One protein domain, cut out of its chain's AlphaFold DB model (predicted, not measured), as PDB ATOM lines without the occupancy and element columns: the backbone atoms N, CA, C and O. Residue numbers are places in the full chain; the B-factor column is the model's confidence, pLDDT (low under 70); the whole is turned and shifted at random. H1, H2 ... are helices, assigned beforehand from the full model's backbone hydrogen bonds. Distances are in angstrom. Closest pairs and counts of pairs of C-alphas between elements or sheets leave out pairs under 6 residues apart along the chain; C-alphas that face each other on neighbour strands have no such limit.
ATOM      1  N   TYR A   2      32.478  54.627   3.983       36.44
ATOM      2  CA  TYR A   2      31.941  53.266   3.891       36.44
ATOM      3  C   TYR A   2      32.869  52.479   2.970       36.44
ATOM      4  O   TYR A   2      33.115  52.914   1.842       36.44
ATOM      5  N   SER A   3      33.453  51.396   3.476       45.72
ATOM      6  CA  SER A   3      34.247  50.500   2.650       45.72
ATOM      7  C   SER A   3      33.308  49.902   1.606       45.72
ATOM      8  O   SER A   3      32.225  49.428   1.939       45.72
ATOM      9  N   LEU A   4      33.710  49.905   0.335       44.28
ATOM     10  CA  LEU A   4      32.963  49.255  -0.751       44.28
ATOM     11  C   LEU A   4      32.718  47.747  -0.476       44.28
ATOM     12  O   LEU A   4      31.937  47.110  -1.176       44.28
ATOM     13  N   TYR A   5      33.400  47.194   0.534       54.38
ATOM     14  CA  TYR A   5      33.339  45.812   0.996       54.38
ATOM     15  C   TYR A   5      32.315  45.549   2.115       54.38
ATOM     16  O   TYR A   5      32.232  44.409   2.553       54.38
ATOM     17  N   ASP A   6      31.527  46.543   2.546       69.06
ATOM     18  CA  ASP A   6      30.523  46.368   3.616       69.06
ATOM     19  C   ASP A   6      29.082  46.177   3.091       69.06
ATOM     20  O   ASP A   6      28.172  45.973   3.887       69.06
ATOM     21  N   ASP A   7      28.842  46.249   1.770       86.94
ATOM     22  CA  ASP A   7      27.517  46.002   1.173       86.94
ATOM     23  C   ASP A   7      27.366  44.524   0.742       86.94
ATOM     24  O   ASP A   7      27.999  44.097  -0.237       86.94
ATOM     25  N   PRO A   8      26.479  43.743   1.394       89.31
ATOM     26  CA  PRO A   8      26.165  42.362   1.027       89.31
ATOM     27  C   PRO A   8      25.851  42.135  -0.461       89.31
ATOM     28  O   PRO A   8      26.224  41.107  -1.039       89.31
ATOM     29  N   ALA A   9      25.184  43.087  -1.123       89.94
ATOM     30  CA  ALA A   9      24.827  42.965  -2.532       89.94
ATOM     31  C   ALA A   9      26.054  43.087  -3.448       89.94
ATOM     32  O   ALA A   9      26.153  42.356  -4.442       89.94
ATOM     33  N   VAL A  10      26.995  43.970  -3.100       89.75
ATOM     34  CA  VAL A  10      28.269  44.141  -3.814       89.75
ATOM     35  C   VAL A  10      29.137  42.896  -3.643       89.75
ATOM     36  O   VAL A  10      29.620  42.363  -4.643       89.75
ATOM     37  N   ILE A  11      29.254  42.371  -2.416       89.50
ATOM     38  CA  ILE A  11      29.990  41.129  -2.121       89.50
ATOM     39  C   ILE A  11      29.437  39.965  -2.952       89.50
ATOM     40  O   ILE A  11      30.187  39.292  -3.662       89.50
ATOM     41  N   ARG A  12      28.114  39.746  -2.934       92.69
ATOM     42  CA  ARG A  12      27.464  38.699  -3.738       92.69
ATOM     43  C   ARG A  12      27.791  38.839  -5.224       92.69
ATOM     44  O   ARG A  12      28.118  37.843  -5.864       92.69
ATOM     45  N   ASN A  13      27.653  40.041  -5.786       92.50
ATOM     46  CA  ASN A  13      27.871  40.268  -7.214       92.50
ATOM     47  C   ASN A  13      29.336  40.024  -7.603       92.50
ATOM     48  O   ASN A  13      29.586  39.343  -8.591       92.50
ATOM     49  N   ALA A  14      30.291  40.482  -6.788       91.56
ATOM     50  CA  ALA A  14      31.707  40.199  -7.005       91.56
ATOM     51  C   ALA A  14      31.999  38.687  -6.970       91.56
ATOM     52  O   ALA A  14      32.707  38.164  -7.831       91.56
ATOM     53  N   LEU A  15      31.409  37.958  -6.017       92.69
ATOM     54  CA  LEU A  15      31.590  36.510  -5.890       92.69
ATOM     55  C   LEU A  15      30.933  35.722  -7.029       92.69
ATOM     56  O   LEU A  15      31.439  34.661  -7.392       92.69
ATOM     57  N   LEU A  16      29.851  36.234  -7.629       93.75
ATOM     58  CA  LEU A  16      29.213  35.602  -8.790       93.75
ATOM     59  C   LEU A  16      30.130  35.534 -10.010       93.75
ATOM     60  O   LEU A  16      29.941  34.632 -10.823       93.75
ATOM     61  N   ASP A  17      31.103  36.437 -10.119       90.19
ATOM     62  CA  ASP A  17      32.077  36.449 -11.210       90.19
ATOM     63  C   ASP A  17      33.415  35.835 -10.792       90.19
ATOM     64  O   ASP A  17      33.989  35.031 -11.532       90.19
ATOM     65  N   LEU A  18      33.890  36.152  -9.584       91.94
ATOM     66  CA  LEU A  18      35.191  35.703  -9.098       91.94
ATOM     67  C   LEU A  18      35.239  34.187  -8.870       91.94
ATOM     68  O   LEU A  18      36.197  33.537  -9.287       91.94
ATOM     69  N   VAL A  19      34.215  33.610  -8.232       92.62
ATOM     70  CA  VAL A  19      34.207  32.184  -7.871       92.62
ATOM     71  C   VAL A  19      34.256  31.290  -9.119       92.62
ATOM     72  O   VAL A  19      35.164  30.458  -9.194       92.62
ATOM     73  N   PRO A  20      33.393  31.472 -10.143       91.75
ATOM     74  CA  PRO A  20      33.516  30.719 -11.390       91.75
ATOM     75  C   PRO A  20      34.845  30.928 -12.115       91.75
ATOM     76  O   PRO A  20      35.392  29.979 -12.670       91.75
ATOM     77  N   ALA A  21      35.386  32.152 -12.121       90.12
ATOM     78  CA  ALA A  21      36.646  32.443 -12.799       90.12
ATOM     79  C   ALA A  21      37.833  31.704 -12.160       90.12
ATOM     80  O   ALA A  21      38.650  31.121 -12.876       90.12
ATOM     81  N   ILE A  22      37.902  31.686 -10.824       90.31
ATOM     82  CA  ILE A  22      38.910  30.926 -10.077       90.31
ATOM     83  C   ILE A  22      38.737  29.432 -10.343       90.31
ATOM     84  O   ILE A  22      39.696  28.776 -10.751       90.31
ATOM     85  N   ALA A  23      37.518  28.910 -10.174       89.75
ATOM     86  CA  ALA A  23      37.231  27.498 -10.383       89.75
ATOM     87  C   ALA A  23      37.655  27.050 -11.790       89.75
ATOM     88  O   ALA A  23      38.433  26.110 -11.907       89.75
ATOM     89  N   ARG A  24      37.249  27.775 -12.846       88.38
ATOM     90  CA  ARG A  24      37.649  27.489 -14.238       88.38
ATOM     91  C   ARG A  24      39.162  27.478 -14.426       88.38
ATOM     92  O   ARG A  24      39.692  26.555 -15.038       88.38
ATOM     93  N   LYS A  25      39.872  28.473 -13.884       87.19
ATOM     94  CA  LYS A  25      41.331  28.575 -14.036       87.19
ATOM     95  C   LYS A  25      42.036  27.310 -13.542       87.19
ATOM     96  O   LYS A  25      42.860  26.758 -14.265       87.19
ATOM     97  N   TYR A  26      41.718  26.854 -12.333       87.75
ATOM     98  CA  TYR A  26      42.371  25.683 -11.739       87.75
ATOM     99  C   TYR A  26      41.816  24.362 -12.276       87.75
ATOM    100  O   TYR A  26      42.571  23.410 -12.464       87.75
ATOM    101  N   ARG A  27      40.523  24.322 -12.602       87.19
ATOM    102  CA  ARG A  27      39.885  23.190 -13.271       87.19
ATOM    103  C   ARG A  27      40.573  22.855 -14.592       87.19
ATOM    104  O   ARG A  27      40.899  21.695 -14.809       87.19
ATOM    105  N   ASN A  28      40.841  23.856 -15.434       86.62
ATOM    106  CA  ASN A  28      41.479  23.653 -16.738       86.62
ATOM    107  C   ASN A  28      42.884  23.055 -16.600       86.62
ATOM    108  O   ASN A  28      43.261  22.180 -17.375       86.62
ATOM    109  N   VAL A  29      43.639  23.472 -15.579       87.25
ATOM    110  CA  VAL A  29      44.941  22.864 -15.260       87.25
ATOM    111  C   VAL A  29      44.769  21.384 -14.907       87.25
ATOM    112  O   VAL A  29      45.484  20.541 -15.447       87.25
ATOM    113  N   GLY A  30      43.786  21.056 -14.060       87.06
ATOM    114  CA  GLY A  30      43.455  19.673 -13.708       87.06
ATOM    115  C   GLY A  30      43.018  18.828 -14.909       87.06
ATOM    116  O   GLY A  30      43.447  17.684 -15.036       87.06
ATOM    117  N   SER A  31      42.224  19.391 -15.823       89.81
ATOM    118  CA  SER A  31      41.788  18.723 -17.055       89.81
ATOM    119  C   SER A  31      42.953  18.397 -17.990       89.81
ATOM    120  O   SER A  31      43.027  17.282 -18.500       89.81
ATOM    121  N   VAL A  32      43.890  19.330 -18.189       91.06
ATOM    122  CA  VAL A  32      45.085  19.096 -19.019       91.06
ATOM    123  C   VAL A  32      45.983  18.027 -18.397       91.06
ATOM    124  O   VAL A  32      46.411  17.109 -19.094       91.06
ATOM    125  N   ALA A  33      46.228  18.100 -17.086       90.81
ATOM    126  CA  ALA A  33      47.033  17.102 -16.385       90.81
ATOM    127  C   ALA A  33      46.393  15.703 -16.448       90.81
ATOM    128  O   ALA A  33      47.074  14.721 -16.741       90.81
ATOM    129  N   ALA A  34      45.078  15.611 -16.236       92.50
ATOM    130  CA  ALA A  34      44.333  14.359 -16.328       92.50
ATOM    131  C   ALA A  34      44.340  13.778 -17.748       92.50
ATOM    132  O   ALA A  34      44.510  12.572 -17.909       92.50
ATOM    133  N   ALA A  35      44.200  14.622 -18.773       93.44
ATOM    134  CA  ALA A  35      44.301  14.216 -20.172       93.44
ATOM    135  C   ALA A  35      45.670  13.593 -20.479       93.44
ATOM    136  O   ALA A  35      45.735  12.447 -20.924       93.44
ATOM    137  N   GLN A  36      46.755  14.300 -20.148       93.44
ATOM    138  CA  GLN A  36      48.124  13.815 -20.346       93.44
ATOM    139  C   GLN A  36      48.382  12.511 -19.588       93.44
ATOM    140  O   GLN A  36      48.964  11.570 -20.127       93.44
ATOM    141  N   TRP A  37      47.935  12.434 -18.334       94.38
ATOM    142  CA  TRP A  37      48.077  11.226 -17.534       94.38
ATOM    143  C   TRP A  37      47.302  10.046 -18.136       94.38
ATOM    144  O   TRP A  37      47.842   8.942 -18.221       94.38
ATOM    145  N   TYR A  38      46.074  10.270 -18.612       94.56
ATOM    146  CA  TYR A  38      45.272   9.237 -19.264       94.56
ATOM    147  C   TYR A  38      45.960   8.690 -20.515       94.56
ATOM    148  O   TYR A  38      46.079   7.476 -20.662       94.56
ATOM    149  N   GLU A  39      46.447   9.570 -21.394       94.50
ATOM    150  CA  GLU A  39      47.188   9.197 -22.606       94.50
ATOM    151  C   GLU A  39      48.422   8.353 -22.264       94.50
ATOM    152  O   GLU A  39      48.626   7.280 -22.837       94.50
ATOM    153  N   GLN A  40      49.203   8.785 -21.266       93.44
ATOM    154  CA  GLN A  40      50.378   8.053 -20.788       93.44
ATOM    155  C   GLN A  40      50.020   6.672 -20.240       93.44
ATOM    156  O   GLN A  40      50.724   5.699 -20.518       93.44
ATOM    157  N   MET A  41      48.951   6.563 -19.445       92.56
ATOM    158  CA  MET A  41      48.527   5.276 -18.901       92.56
ATOM    159  C   MET A  41      47.986   4.366 -20.002       92.56
ATOM    160  O   MET A  41      48.374   3.200 -20.059       92.56
ATOM    161  N   ARG A  42      47.182   4.896 -20.929       93.19
ATOM    162  CA  ARG A  42      46.647   4.146 -22.069       93.19
ATOM    163  C   ARG A  42      47.758   3.583 -22.953       93.19
ATOM    164  O   ARG A  42      47.703   2.409 -23.311       93.19
ATOM    165  N   ALA A  43      48.795   4.371 -23.244       93.12
ATOM    166  CA  ALA A  43      49.927   3.975 -24.090       93.12
ATOM    167  C   ALA A  43      50.735   2.776 -23.541       93.12
ATOM    168  O   ALA A  43      51.424   2.067 -24.289       93.12
ATOM    169  N   LYS A  44      50.644   2.511 -22.229       91.12
ATOM    170  CA  LYS A  44      51.231   1.311 -21.612       91.12
ATOM    171  C   LYS A  44      50.514   0.029 -22.045       91.12
ATOM    172  O   LYS A  44      51.155  -1.016 -22.110       91.12
ATOM    173  N   TRP A  45      49.229   0.119 -22.380       91.62
ATOM    174  CA  TRP A  45      48.371  -1.018 -22.723       91.62
ATOM    175  C   TRP A  45      48.064  -1.111 -24.218       91.62
ATOM    176  O   TRP A  45      47.967  -2.209 -24.761       91.62
ATOM    177  N   ILE A  46      47.923   0.030 -24.892       91.44
ATOM    178  CA  ILE A  46      47.484   0.123 -26.286       91.44
ATOM    179  C   ILE A  46      48.478   0.992 -27.049       91.44
ATOM    180  O   ILE A  46      48.754   2.116 -26.649       91.44
ATOM    181  N   LYS A  47      49.029   0.465 -28.146       88.56
ATOM    182  CA  LYS A  47      50.084   1.131 -28.930       88.56
ATOM    183  C   LYS A  47      49.571   2.149 -29.951       88.56
ATOM    184  O   LYS A  47      50.381   2.818 -30.574       88.56
ATOM    185  N   GLU A  48      48.259   2.237 -30.135       89.56
ATOM    186  CA  GLU A  48      47.629   3.219 -31.018       89.56
ATOM    187  C   GLU A  48      47.662   4.612 -30.396       89.56
ATOM    188  O   GLU A  48      47.338   4.772 -29.212       89.56
ATOM    189  N   ASP A  49      47.980   5.609 -31.222       87.69
ATOM    190  CA  ASP A  49      47.912   7.013 -30.834       87.69
ATOM    191  C   ASP A  49      46.490   7.378 -30.401       87.69
ATOM    192  O   ASP A  49      45.494   7.021 -31.036       87.69
ATOM    193  N   TYR A  50      46.399   8.098 -29.288       90.19
ATOM    194  CA  TYR A  50      45.140   8.543 -28.718       90.19
ATOM    195  C   TYR A  50      45.343   9.914 -28.101       90.19
ATOM    196  O   TYR A  50      46.237  10.092 -27.278       90.19
ATOM    197  N   THR A  51      44.519  10.874 -28.512       90.75
ATOM    198  CA  THR A  51      44.588  12.250 -28.027       90.75
ATOM    199  C   THR A  51      43.300  12.600 -27.312       90.75
ATOM    200  O   THR A  51      42.201  12.436 -27.847       90.75
ATOM    201  N   VAL A  52      43.442  13.097 -26.094       90.56
ATOM    202  CA  VAL A  52      42.348  13.547 -25.254       90.56
ATOM    203  C   VAL A  52      42.111  15.031 -25.491       90.56
ATOM    204  O   VAL A  52      42.961  15.879 -25.227       90.56
ATOM    205  N   ASP A  53      40.896  15.363 -25.917       85.88
ATOM    206  CA  ASP A  53      40.426  16.744 -25.905       85.88
ATOM    207  C   ASP A  53      40.284  17.229 -24.454       85.88
ATOM    208  O   ASP A  53      39.406  16.759 -23.735       85.88
ATOM    209  N   SER A  54      41.138  18.153 -24.016       80.88
ATOM    210  CA  SER A  54      41.114  18.758 -22.674       80.88
ATOM    211  C   SER A  54      40.384  20.106 -22.624       80.88
ATOM    212  O   SER A  54      40.350  20.741 -21.573       80.88
ATOM    213  N   THR A  55      39.771  20.540 -23.731       77.50
ATOM    214  CA  THR A  55      39.126  21.861 -23.856       77.50
ATOM    215  C   THR A  55      37.688  21.906 -23.334       77.50
ATOM    216  O   THR A  55      37.027  22.938 -23.425       77.50
ATOM    217  N   TYR A  56      37.196  20.802 -22.766       70.50
ATOM    218  CA  TYR A  56      35.845  20.714 -22.222       70.50
ATOM    219  C   TYR A  56      35.660  21.640 -21.006       70.50
ATOM    220  O   TYR A  56      36.168  21.358 -19.920       70.50
ATOM    221  N   ASP A  57      34.884  22.708 -21.195       72.00
ATOM    222  CA  ASP A  57      34.503  23.678 -20.162       72.00
ATOM    223  C   ASP A  57      32.974  23.672 -19.983       72.00
ATOM    224  O   ASP A  57      32.251  24.229 -20.816       72.00
ATOM    225  N   PRO A  58      32.432  22.985 -18.963       70.12
ATOM    226  CA  PRO A  58      30.997  22.970 -18.728       70.12
ATOM    227  C   PRO A  58      30.521  24.237 -18.010       70.12
ATOM    228  O   PRO A  58      31.266  24.899 -17.289       70.12
ATOM    229  N   ASP A  59      29.234  24.531 -18.190       78.69
ATOM    230  CA  ASP A  59      28.588  25.763 -17.736       78.69
ATOM    231  C   ASP A  59      28.769  26.042 -16.227       78.69
ATOM    232  O   ASP A  59      28.708  25.147 -15.377       78.69
ATOM    233  N   ASP A  60      28.949  27.321 -15.888       85.12
ATOM    234  CA  ASP A  60      29.123  27.809 -14.523       85.12
ATOM    235  C   ASP A  60      27.803  28.047 -13.770       85.12
ATOM    236  O   ASP A  60      27.823  28.365 -12.575       85.12
ATOM    237  N   VAL A  61      26.651  27.827 -14.414       87.12
ATOM    238  CA  VAL A  61      25.316  27.979 -13.809       87.12
ATOM    239  C   VAL A  61      25.175  27.291 -12.441       87.12
ATOM    240  O   VAL A  61      24.740  27.972 -11.504       87.12
ATOM    241  N   PRO A  62      25.567  26.015 -12.234       84.00
ATOM    242  CA  PRO A  62      25.463  25.376 -10.917       84.00
ATOM    243  C   PRO A  62      26.336  26.051  -9.845       84.00
ATOM    244  O   PRO A  62      25.947  26.145  -8.674       84.00
ATOM    245  N   MET A  63      27.505  26.567 -10.243       88.44
ATOM    246  CA  MET A  63      28.389  27.322  -9.351       88.44
ATOM    247  C   MET A  63      27.732  28.645  -8.961       88.44
ATOM    248  O   MET A  63      27.604  28.947  -7.774       88.44
ATOM    249  N   ARG A  64      27.204  29.395  -9.937       91.56
ATOM    250  CA  ARG A  64      26.495  30.659  -9.688       91.56
ATOM    251  C   ARG A  64      25.244  30.467  -8.834       91.56
ATOM    252  O   ARG A  64      24.970  31.293  -7.967       91.56
ATOM    253  N   GLN A  65      24.492  29.382  -9.025       90.62
ATOM    254  CA  GLN A  65      23.358  29.029  -8.160       90.62
ATOM    255  C   GLN A  65      23.806  28.790  -6.712       90.62
ATOM    256  O   GLN A  65      23.172  29.289  -5.782       90.62
ATOM    257  N   THR A  66      24.929  28.098  -6.519       89.94
ATOM    258  CA  THR A  66      25.512  27.872  -5.188       89.94
ATOM    259  C   THR A  66      25.951  29.181  -4.535       89.94
ATOM    260  O   THR A  66      25.614  29.414  -3.376       89.94
ATOM    261  N   VAL A  67      26.621  30.069  -5.279       92.75
ATOM    262  CA  VAL A  67      27.005  31.406  -4.792       92.75
ATOM    263  C   VAL A  67      25.771  32.205  -4.370       92.75
ATOM    264  O   VAL A  67      25.753  32.745  -3.268       92.75
ATOM    265  N   ARG A  68      24.709  32.239  -5.192       93.88
ATOM    266  CA  ARG A  68      23.453  32.933  -4.843       93.88
ATOM    267  C   ARG A  68      22.823  32.377  -3.572       93.88
ATOM    268  O   ARG A  68      22.399  33.155  -2.726       93.88
ATOM    269  N   ARG A  69      22.778  31.050  -3.434       92.81
ATOM    270  CA  ARG A  69      22.238  30.382  -2.246       92.81
ATOM    271  C   ARG A  69      23.029  30.750  -0.990       92.81
ATOM    272  O   ARG A  69      22.433  31.101   0.019       92.81
ATOM    273  N   LEU A  70      24.360  30.674  -1.049       92.19
ATOM    274  CA  LEU A  70      25.228  30.956   0.098       92.19
ATOM    275  C   LEU A  70      25.278  32.443   0.458       92.19
ATOM    276  O   LEU A  70      25.468  32.764   1.629       92.19
ATOM    277  N   ALA A  71      25.061  33.328  -0.517       93.00
ATOM    278  CA  ALA A  71      24.999  34.764  -0.286       93.00
ATOM    279  C   ALA A  71      23.894  35.151   0.696       93.00
ATOM    280  O   ALA A  71      24.048  36.154   1.374       93.00
ATOM    281  N   GLY A  72      22.835  34.346   0.843       91.06
ATOM    282  CA  GLY A  72      21.799  34.578   1.851       91.06
ATOM    283  C   GLY A  72      22.338  34.748   3.279       91.06
ATOM    284  O   GLY A  72      21.693  35.419   4.072       91.06
ATOM    285  N   ASN A  73      23.528  34.223   3.597       91.50
ATOM    286  CA  ASN A  73      24.155  34.414   4.910       91.50
ATOM    287  C   ASN A  73      24.805  35.798   5.104       91.50
ATOM    288  O   ASN A  73      25.278  36.088   6.193       91.50
ATOM    289  N   LEU A  74      24.846  36.654   4.081       90.44
ATOM    290  CA  LEU A  74      25.347  38.030   4.200       90.44
ATOM    291  C   LEU A  74      24.301  39.003   4.766       90.44
ATOM    292  O   LEU A  74      24.620  40.165   4.998       90.44
ATOM    293  N   TRP A  75      23.061  38.549   4.943       92.19
ATOM    294  CA  TRP A  75      21.957  39.345   5.463       92.19
ATOM    295  C   TRP A  75      21.454  38.761   6.778       92.19
ATOM    296  O   TRP A  75      21.448  37.540   6.959       92.19
ATOM    297  N   ASP A  76      20.987  39.641   7.660       89.00
ATOM    298  CA  ASP A  76      20.160  39.238   8.791       89.00
ATOM    299  C   ASP A  76      18.883  38.571   8.268       89.00
ATOM    300  O   ASP A  76      18.320  38.971   7.243       89.00
ATOM    301  N   LYS A  77      18.437  37.530   8.964       87.50
ATOM    302  CA  LYS A  77      17.229  36.786   8.608       87.50
ATOM    303  C   LYS A  77      16.011  37.381   9.303       87.50
ATOM    304  O   LYS A  77      16.108  37.929  10.400       87.50
ATOM    305  N   ASP A  78      14.840  37.172   8.705       88.50
ATOM    306  CA  ASP A  78      13.556  37.636   9.252       88.50
ATOM    307  C   ASP A  78      13.242  37.055  10.647       88.50
ATOM    308  O   ASP A  78      12.455  37.629  11.396       88.50
ATOM    309  N   ASP A  79      13.862  35.927  11.016       88.31
ATOM    310  CA  ASP A  79      13.732  35.280  12.329       88.31
ATOM    311  C   ASP A  79      14.654  35.872  13.417       88.31
ATOM    312  O   ASP A  79      14.676  35.378  14.545       88.31
ATOM    313  N   GLY A  80      15.402  36.933  13.097       85.44
ATOM    314  CA  GLY A  80      16.349  37.583  14.001       85.44
ATOM    315  C   GLY A  80      17.725  36.914  14.059       85.44
ATOM    316  O   GLY A  80      18.581  37.374  14.816       85.44
ATOM    317  N   THR A  81      17.973  35.857  13.273       87.38
ATOM    318  CA  THR A  81      19.325  35.301  13.118       87.38
ATOM    319  C   THR A  81      20.221  36.340  12.433       87.38
ATOM    320  O   THR A  81      19.888  36.768  11.323       87.38
ATOM    321  N   PRO A  82      21.360  36.733  13.033       87.88
ATOM    322  CA  PRO A  82      22.259  37.700  12.417       87.88
ATOM    323  C   PRO A  82      22.941  37.120  11.170       87.88
ATOM    324  O   PRO A  82      23.059  35.898  11.022       87.88
ATOM    325  N   ALA A  83      23.424  37.999  10.294       88.38
ATOM    326  CA  ALA A  83      24.286  37.625   9.178       88.38
ATOM    327  C   ALA A  83      25.494  36.794   9.663       88.38
ATOM    328  O   ALA A  83      26.134  37.117  10.663       88.38
ATOM    329  N   ASP A  84      25.837  35.746   8.910       88.19
ATOM    330  CA  ASP A  84      27.013  34.894   9.125       88.19
ATOM    331  C   ASP A  84      27.840  34.818   7.824       88.19
ATOM    332  O   ASP A  84      27.753  33.842   7.063       88.19
ATOM    333  N   PRO A  85      28.652  35.849   7.521       86.62
ATOM    334  CA  PRO A  85      29.549  35.823   6.368       86.62
ATOM    335  C   PRO A  85      30.509  34.625   6.378       86.62
ATOM    336  O   PRO A  85      30.857  34.109   5.310       86.62
ATOM    337  N   ASP A  86      30.881  34.117   7.555       82.25
ATOM    338  CA  ASP A  86      31.760  32.956   7.672       82.25
ATOM    339  C   ASP A  86      31.066  31.669   7.204       82.25
ATOM    340  O   ASP A  86      31.716  30.800   6.621       82.25
ATOM    341  N   ALA A  87      29.745  31.530   7.372       80.94
ATOM    342  CA  ALA A  87      28.990  30.421   6.781       80.94
ATOM    343  C   ALA A  87      29.024  30.446   5.249       80.94
ATOM    344  O   ALA A  87      29.160  29.389   4.620       80.94
ATOM    345  N   MET A  88      28.941  31.633   4.638       89.62
ATOM    346  CA  MET A  88      29.132  31.769   3.193       89.62
ATOM    347  C   MET A  88      30.552  31.358   2.800       89.62
ATOM    348  O   MET A  88      30.710  30.551   1.882       89.62
ATOM    349  N   LEU A  89      31.568  31.865   3.505       85.62
ATOM    350  CA  LEU A  89      32.972  31.562   3.226       85.62
ATOM    351  C   LEU A  89      33.262  30.058   3.320       85.62
ATOM    352  O   LEU A  89      33.796  29.482   2.372       85.62
ATOM    353  N   ARG A  90      32.833  29.398   4.406       83.50
ATOM    354  CA  ARG A  90      32.958  27.940   4.590       83.50
ATOM    355  C   ARG A  90      32.301  27.173   3.442       83.50
ATOM    356  O   ARG A  90      32.910  26.272   2.872       83.50
ATOM    357  N   GLY A  91      31.082  27.561   3.059       83.12
ATOM    358  CA  GLY A  91      30.365  26.933   1.948       83.12
ATOM    359  C   GLY A  91      31.050  27.129   0.592       83.12
ATOM    360  O   GLY A  91      31.058  26.213  -0.231       83.12
ATOM    361  N   LEU A  92      31.643  28.302   0.352       89.31
ATOM    362  CA  LEU A  92      32.395  28.582  -0.871       89.31
ATOM    363  C   LEU A  92      33.721  27.825  -0.917       89.31
ATOM    364  O   LEU A  92      34.056  27.305  -1.976       89.31
ATOM    365  N   HIS A  93      34.442  27.713   0.200       84.25
ATOM    366  CA  HIS A  93      35.659  26.899   0.289       84.25
ATOM    367  C   HIS A  93      35.360  25.426  -0.020       84.25
ATOM    368  O   HIS A  93      35.990  24.840  -0.899       84.25
ATOM    369  N   ALA A  94      34.324  24.870   0.614       77.81
ATOM    370  CA  ALA A  94      33.871  23.501   0.379       77.81
ATOM    371  C   ALA A  94      33.370  23.270  -1.063       77.81
ATOM    372  O   ALA A  94      33.456  22.165  -1.603       77.81
ATOM    373  N   GLY A  95      32.802  24.297  -1.702       84.62
ATOM    374  CA  GLY A  95      32.423  24.264  -3.117       84.62
ATOM    375  C   GLY A  95      33.632  24.333  -4.051       84.62
ATOM    376  O   GLY A  95      33.698  23.576  -5.020       84.62
ATOM    377  N   MET A  96      34.599  25.199  -3.741       87.19
ATOM    378  CA  MET A  96      35.785  25.439  -4.559       87.19
ATOM    379  C   MET A  96      36.637  24.184  -4.708       87.19
ATOM    380  O   MET A  96      36.979  23.833  -5.834       87.19
ATOM    381  N   ASP A  97      36.915  23.473  -3.612       82.69
ATOM    382  CA  ASP A  97      37.667  22.211  -3.655       82.69
ATOM    383  C   ASP A  97      37.038  21.214  -4.644       82.69
ATOM    384  O   ASP A  97      37.698  20.690  -5.547       82.69
ATOM    385  N   ARG A  98      35.713  21.045  -4.558       83.19
ATOM    386  CA  ARG A  98      34.949  20.192  -5.472       83.19
ATOM    387  C   ARG A  98      35.049  20.663  -6.926       83.19
ATOM    388  O   ARG A  98      35.246  19.828  -7.807       83.19
ATOM    389  N   TRP A  99      34.866  21.954  -7.202       86.69
ATOM    390  CA  TRP A  99      34.862  22.477  -8.577       86.69
ATOM    391  C   TRP A  99      36.238  22.418  -9.239       86.69
ATOM    392  O   TRP A  99      36.323  22.150 -10.435       86.69
ATOM    393  N   VAL A 100      37.308  22.614  -8.469       87.06
ATOM    394  CA  VAL A 100      38.680  22.472  -8.964       87.06
ATOM    395  C   VAL A 100      38.968  21.016  -9.331       87.06
ATOM    396  O   VAL A 100      39.389  20.737 -10.455       87.06
ATOM    397  N   LYS A 101      38.667  20.072  -8.431       85.62
ATOM    398  CA  LYS A 101      38.896  18.634  -8.663       85.62
ATOM    399  C   LYS A 101      38.015  18.052  -9.774       85.62
ATOM    400  O   LYS A 101      38.404  17.086 -10.430       85.62
ATOM    401  N   ALA A 102      36.851  18.654 -10.035       85.12
ATOM    402  CA  ALA A 102      35.949  18.227 -11.104       85.12
ATOM    403  C   ALA A 102      36.616  18.219 -12.490       85.12
ATOM    404  O   ALA A 102      36.274  17.379 -13.315       85.12
ATOM    405  N   GLY A 103      37.595  19.097 -12.747       86.50
ATOM    406  CA  GLY A 103      38.299  19.152 -14.033       86.50
ATOM    407  C   GLY A 103      38.984  17.838 -14.391       86.50
ATOM    408  O   GLY A 103      38.736  17.277 -15.460       86.50
ATOM    409  N   GLY A 104      39.788  17.310 -13.468       88.94
ATOM    410  CA  GLY A 104      40.461  16.027 -13.661       88.94
ATOM    411  C   GLY A 104      39.466  14.870 -13.727       88.94
ATOM    412  O   GLY A 104      39.453  14.116 -14.699       88.94
ATOM    413  N   ARG A 105      38.565  14.793 -12.744       88.00
ATOM    414  CA  ARG A 105      37.565  13.722 -12.606       88.00
ATOM    415  C   ARG A 105      36.678  13.590 -13.844       88.00
ATOM    416  O   ARG A 105      36.627  12.525 -14.452       88.00
ATOM    417  N   GLU A 106      36.052  14.679 -14.281       87.00
ATOM    418  CA  GLU A 106      35.177  14.661 -15.457       87.00
ATOM    419  C   GLU A 106      35.946  14.387 -16.754       87.00
ATOM    420  O   GLU A 106      35.399  13.774 -17.673       87.00
ATOM    421  N   THR A 107      37.218  14.798 -16.840       90.50
ATOM    422  CA  THR A 107      38.069  14.464 -17.991       90.50
ATOM    423  C   THR A 107      38.268  12.957 -18.077       90.50
ATOM    424  O   THR A 107      37.967  12.371 -19.115       90.50
ATOM    425  N   ILE A 108      38.691  12.311 -16.988       90.44
ATOM    426  CA  ILE A 108      38.884  10.856 -16.967       90.44
ATOM    427  C   ILE A 108      37.562  10.120 -17.211       90.44
ATOM    428  O   ILE A 108      37.529   9.212 -18.040       90.44
ATOM    429  N   GLU A 109      36.464  10.519 -16.562       87.75
ATOM    430  CA  GLU A 109      35.132   9.931 -16.777       87.75
ATOM    431  C   GLU A 109      34.702  10.008 -18.245       87.75
ATOM    432  O   GLU A 109      34.318   9.001 -18.848       87.75
ATOM    433  N   ARG A 110      34.775  11.205 -18.841       88.00
ATOM    434  CA  ARG A 110      34.362  11.432 -20.227       88.00
ATOM    435  C   ARG A 110      35.223  10.630 -21.185       88.00
ATOM    436  O   ARG A 110      34.677  10.012 -22.093       88.00
ATOM    437  N   VAL A 111      36.537  10.638 -21.004       90.12
ATOM    438  CA  VAL A 111      37.450   9.947 -21.914       90.12
ATOM    439  C   VAL A 111      37.298   8.437 -21.786       90.12
ATOM    440  O   VAL A 111      37.177   7.766 -22.802       90.12
ATOM    441  N   THR A 112      37.194   7.906 -20.566       89.88
ATOM    442  CA  THR A 112      36.966   6.471 -20.320       89.88
ATOM    443  C   THR A 112      35.677   5.986 -20.979       89.88
ATOM    444  O   THR A 112      35.668   4.922 -21.590       89.88
ATOM    445  N   ARG A 113      34.603   6.789 -20.923       86.25
ATOM    446  CA  ARG A 113      33.320   6.479 -21.577       86.25
ATOM    447  C   ARG A 113      33.443   6.366 -23.103       86.25
ATOM    448  O   ARG A 113      32.740   5.556 -23.702       86.25
ATOM    449  N   HIS A 114      34.279   7.197 -23.726       87.81
ATOM    450  CA  HIS A 114      34.398   7.278 -25.188       87.81
ATOM    451  C   HIS A 114      35.586   6.495 -25.759       87.81
ATOM    452  O   HIS A 114      35.660   6.347 -26.978       87.81
ATOM    453  N   ASP A 115      36.492   5.977 -24.923       90.75
ATOM    454  CA  ASP A 115      37.638   5.198 -25.392       90.75
ATOM    455  C   ASP A 115      37.155   3.914 -26.102       90.75
ATOM    456  O   ASP A 115      36.464   3.085 -25.489       90.75
ATOM    457  N   PRO A 116      37.527   3.700 -27.383       90.06
ATOM    458  CA  PRO A 116      37.155   2.510 -28.146       90.06
ATOM    459  C   PRO A 116      37.539   1.185 -27.483       90.06
ATOM    460  O   PRO A 116      36.882   0.168 -27.725       90.06
ATOM    461  N   SER A 117      38.567   1.169 -26.625       88.94
ATOM    462  CA  SER A 117      38.974  -0.043 -25.907       88.94
ATOM    463  C   SER A 117      38.026  -0.435 -24.773       88.94
ATOM    464  O   SER A 117      38.179  -1.521 -24.206       88.94
ATOM    465  N   LYS A 118      37.053   0.431 -24.452       88.75
ATOM    466  CA  LYS A 118      36.052   0.271 -23.389       88.75
ATOM    467  C   LYS A 118      36.686  -0.091 -22.033       88.75
ATOM    468  O   LYS A 118      36.345  -1.140 -21.474       88.75
TER     469      LYS A 118
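AT A GLANCE: This is residues 2 to 118 of the 495 residues of the protein "Phage protein" of Bifidobacterium hapali (UniProt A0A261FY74). Look for a long, loose rod in which two long helices, H1 and H3, run the same way and cross near residues 27 and 103 as a narrow X, while the shorter H2 fills the opening between them at one end. From the other end of H1, residues 46 to 60 fold back toward H2. The 117 printed residues, all helix in class, hold H1, H2 and H3 in that order, an up-and-down bundle in which each helix runs against the one before it. The radius of gyration of the C-alphas is 19.3 A, and the spans are 65 by 27 by 18 A.

HOW THE PARTS SIT: Start with H1, residues 8 to 45, whose residues 8 to 20 alone touch H2, residues 61 to 74. This helical hairpin has a steep tilt of 40 degrees, opposite ways, and its closest C-alphas, of Pro 8 and Leu 74, are 5.4 A apart. Go on to H3, residues 85 to 114: its residues 85 to 92 alone touch H2, in a second helical hairpin at a shallow tilt of 12 degrees, with the closest C-alphas, of Leu 70 and Met 88, 5.0 A apart. Residues 96 to 108 of H3 alone touch H1, the same way at a shallow tilt of 29 degrees; the closest C-alphas, of Arg 27 and Gly 103, are 4.4 A apart. The helix packing is only just mostly aligned, with 2 of 3 pairs at a shallow tilt. O i to N i+4 pairs are within hydrogen-bond range in 29 of 34 cases in H1, 7 of 10 in H2 and 23 of 26 in H3.

IN THESE COORDINATES: Find C-alpha 8 at (26.165, 42.362, 1.027); H1 runs 54.2 A to C-alpha 45, with a kink of 26 degrees near residue 15. H2 begins at C-alpha 61, (25.316, 27.979, -13.809), and runs 20.6 A to C-alpha 74. H3 runs 42.8 A from C-alpha 85 to C-alpha 114 at (34.398, 7.278, -25.188), with a kink of 35 degrees near residue 103.

THE WHOLE: The C-alphas of Lys 47 and Gly 80, the two farthest apart, are 65.6 A apart. The printed part has no cut; the link from H1 to H2 is long, with 15 residues, and that from H2 to H3 is short, with 10. Mean pLDDT of the printed part is 86.7, and residues 2 to 6 are under 70.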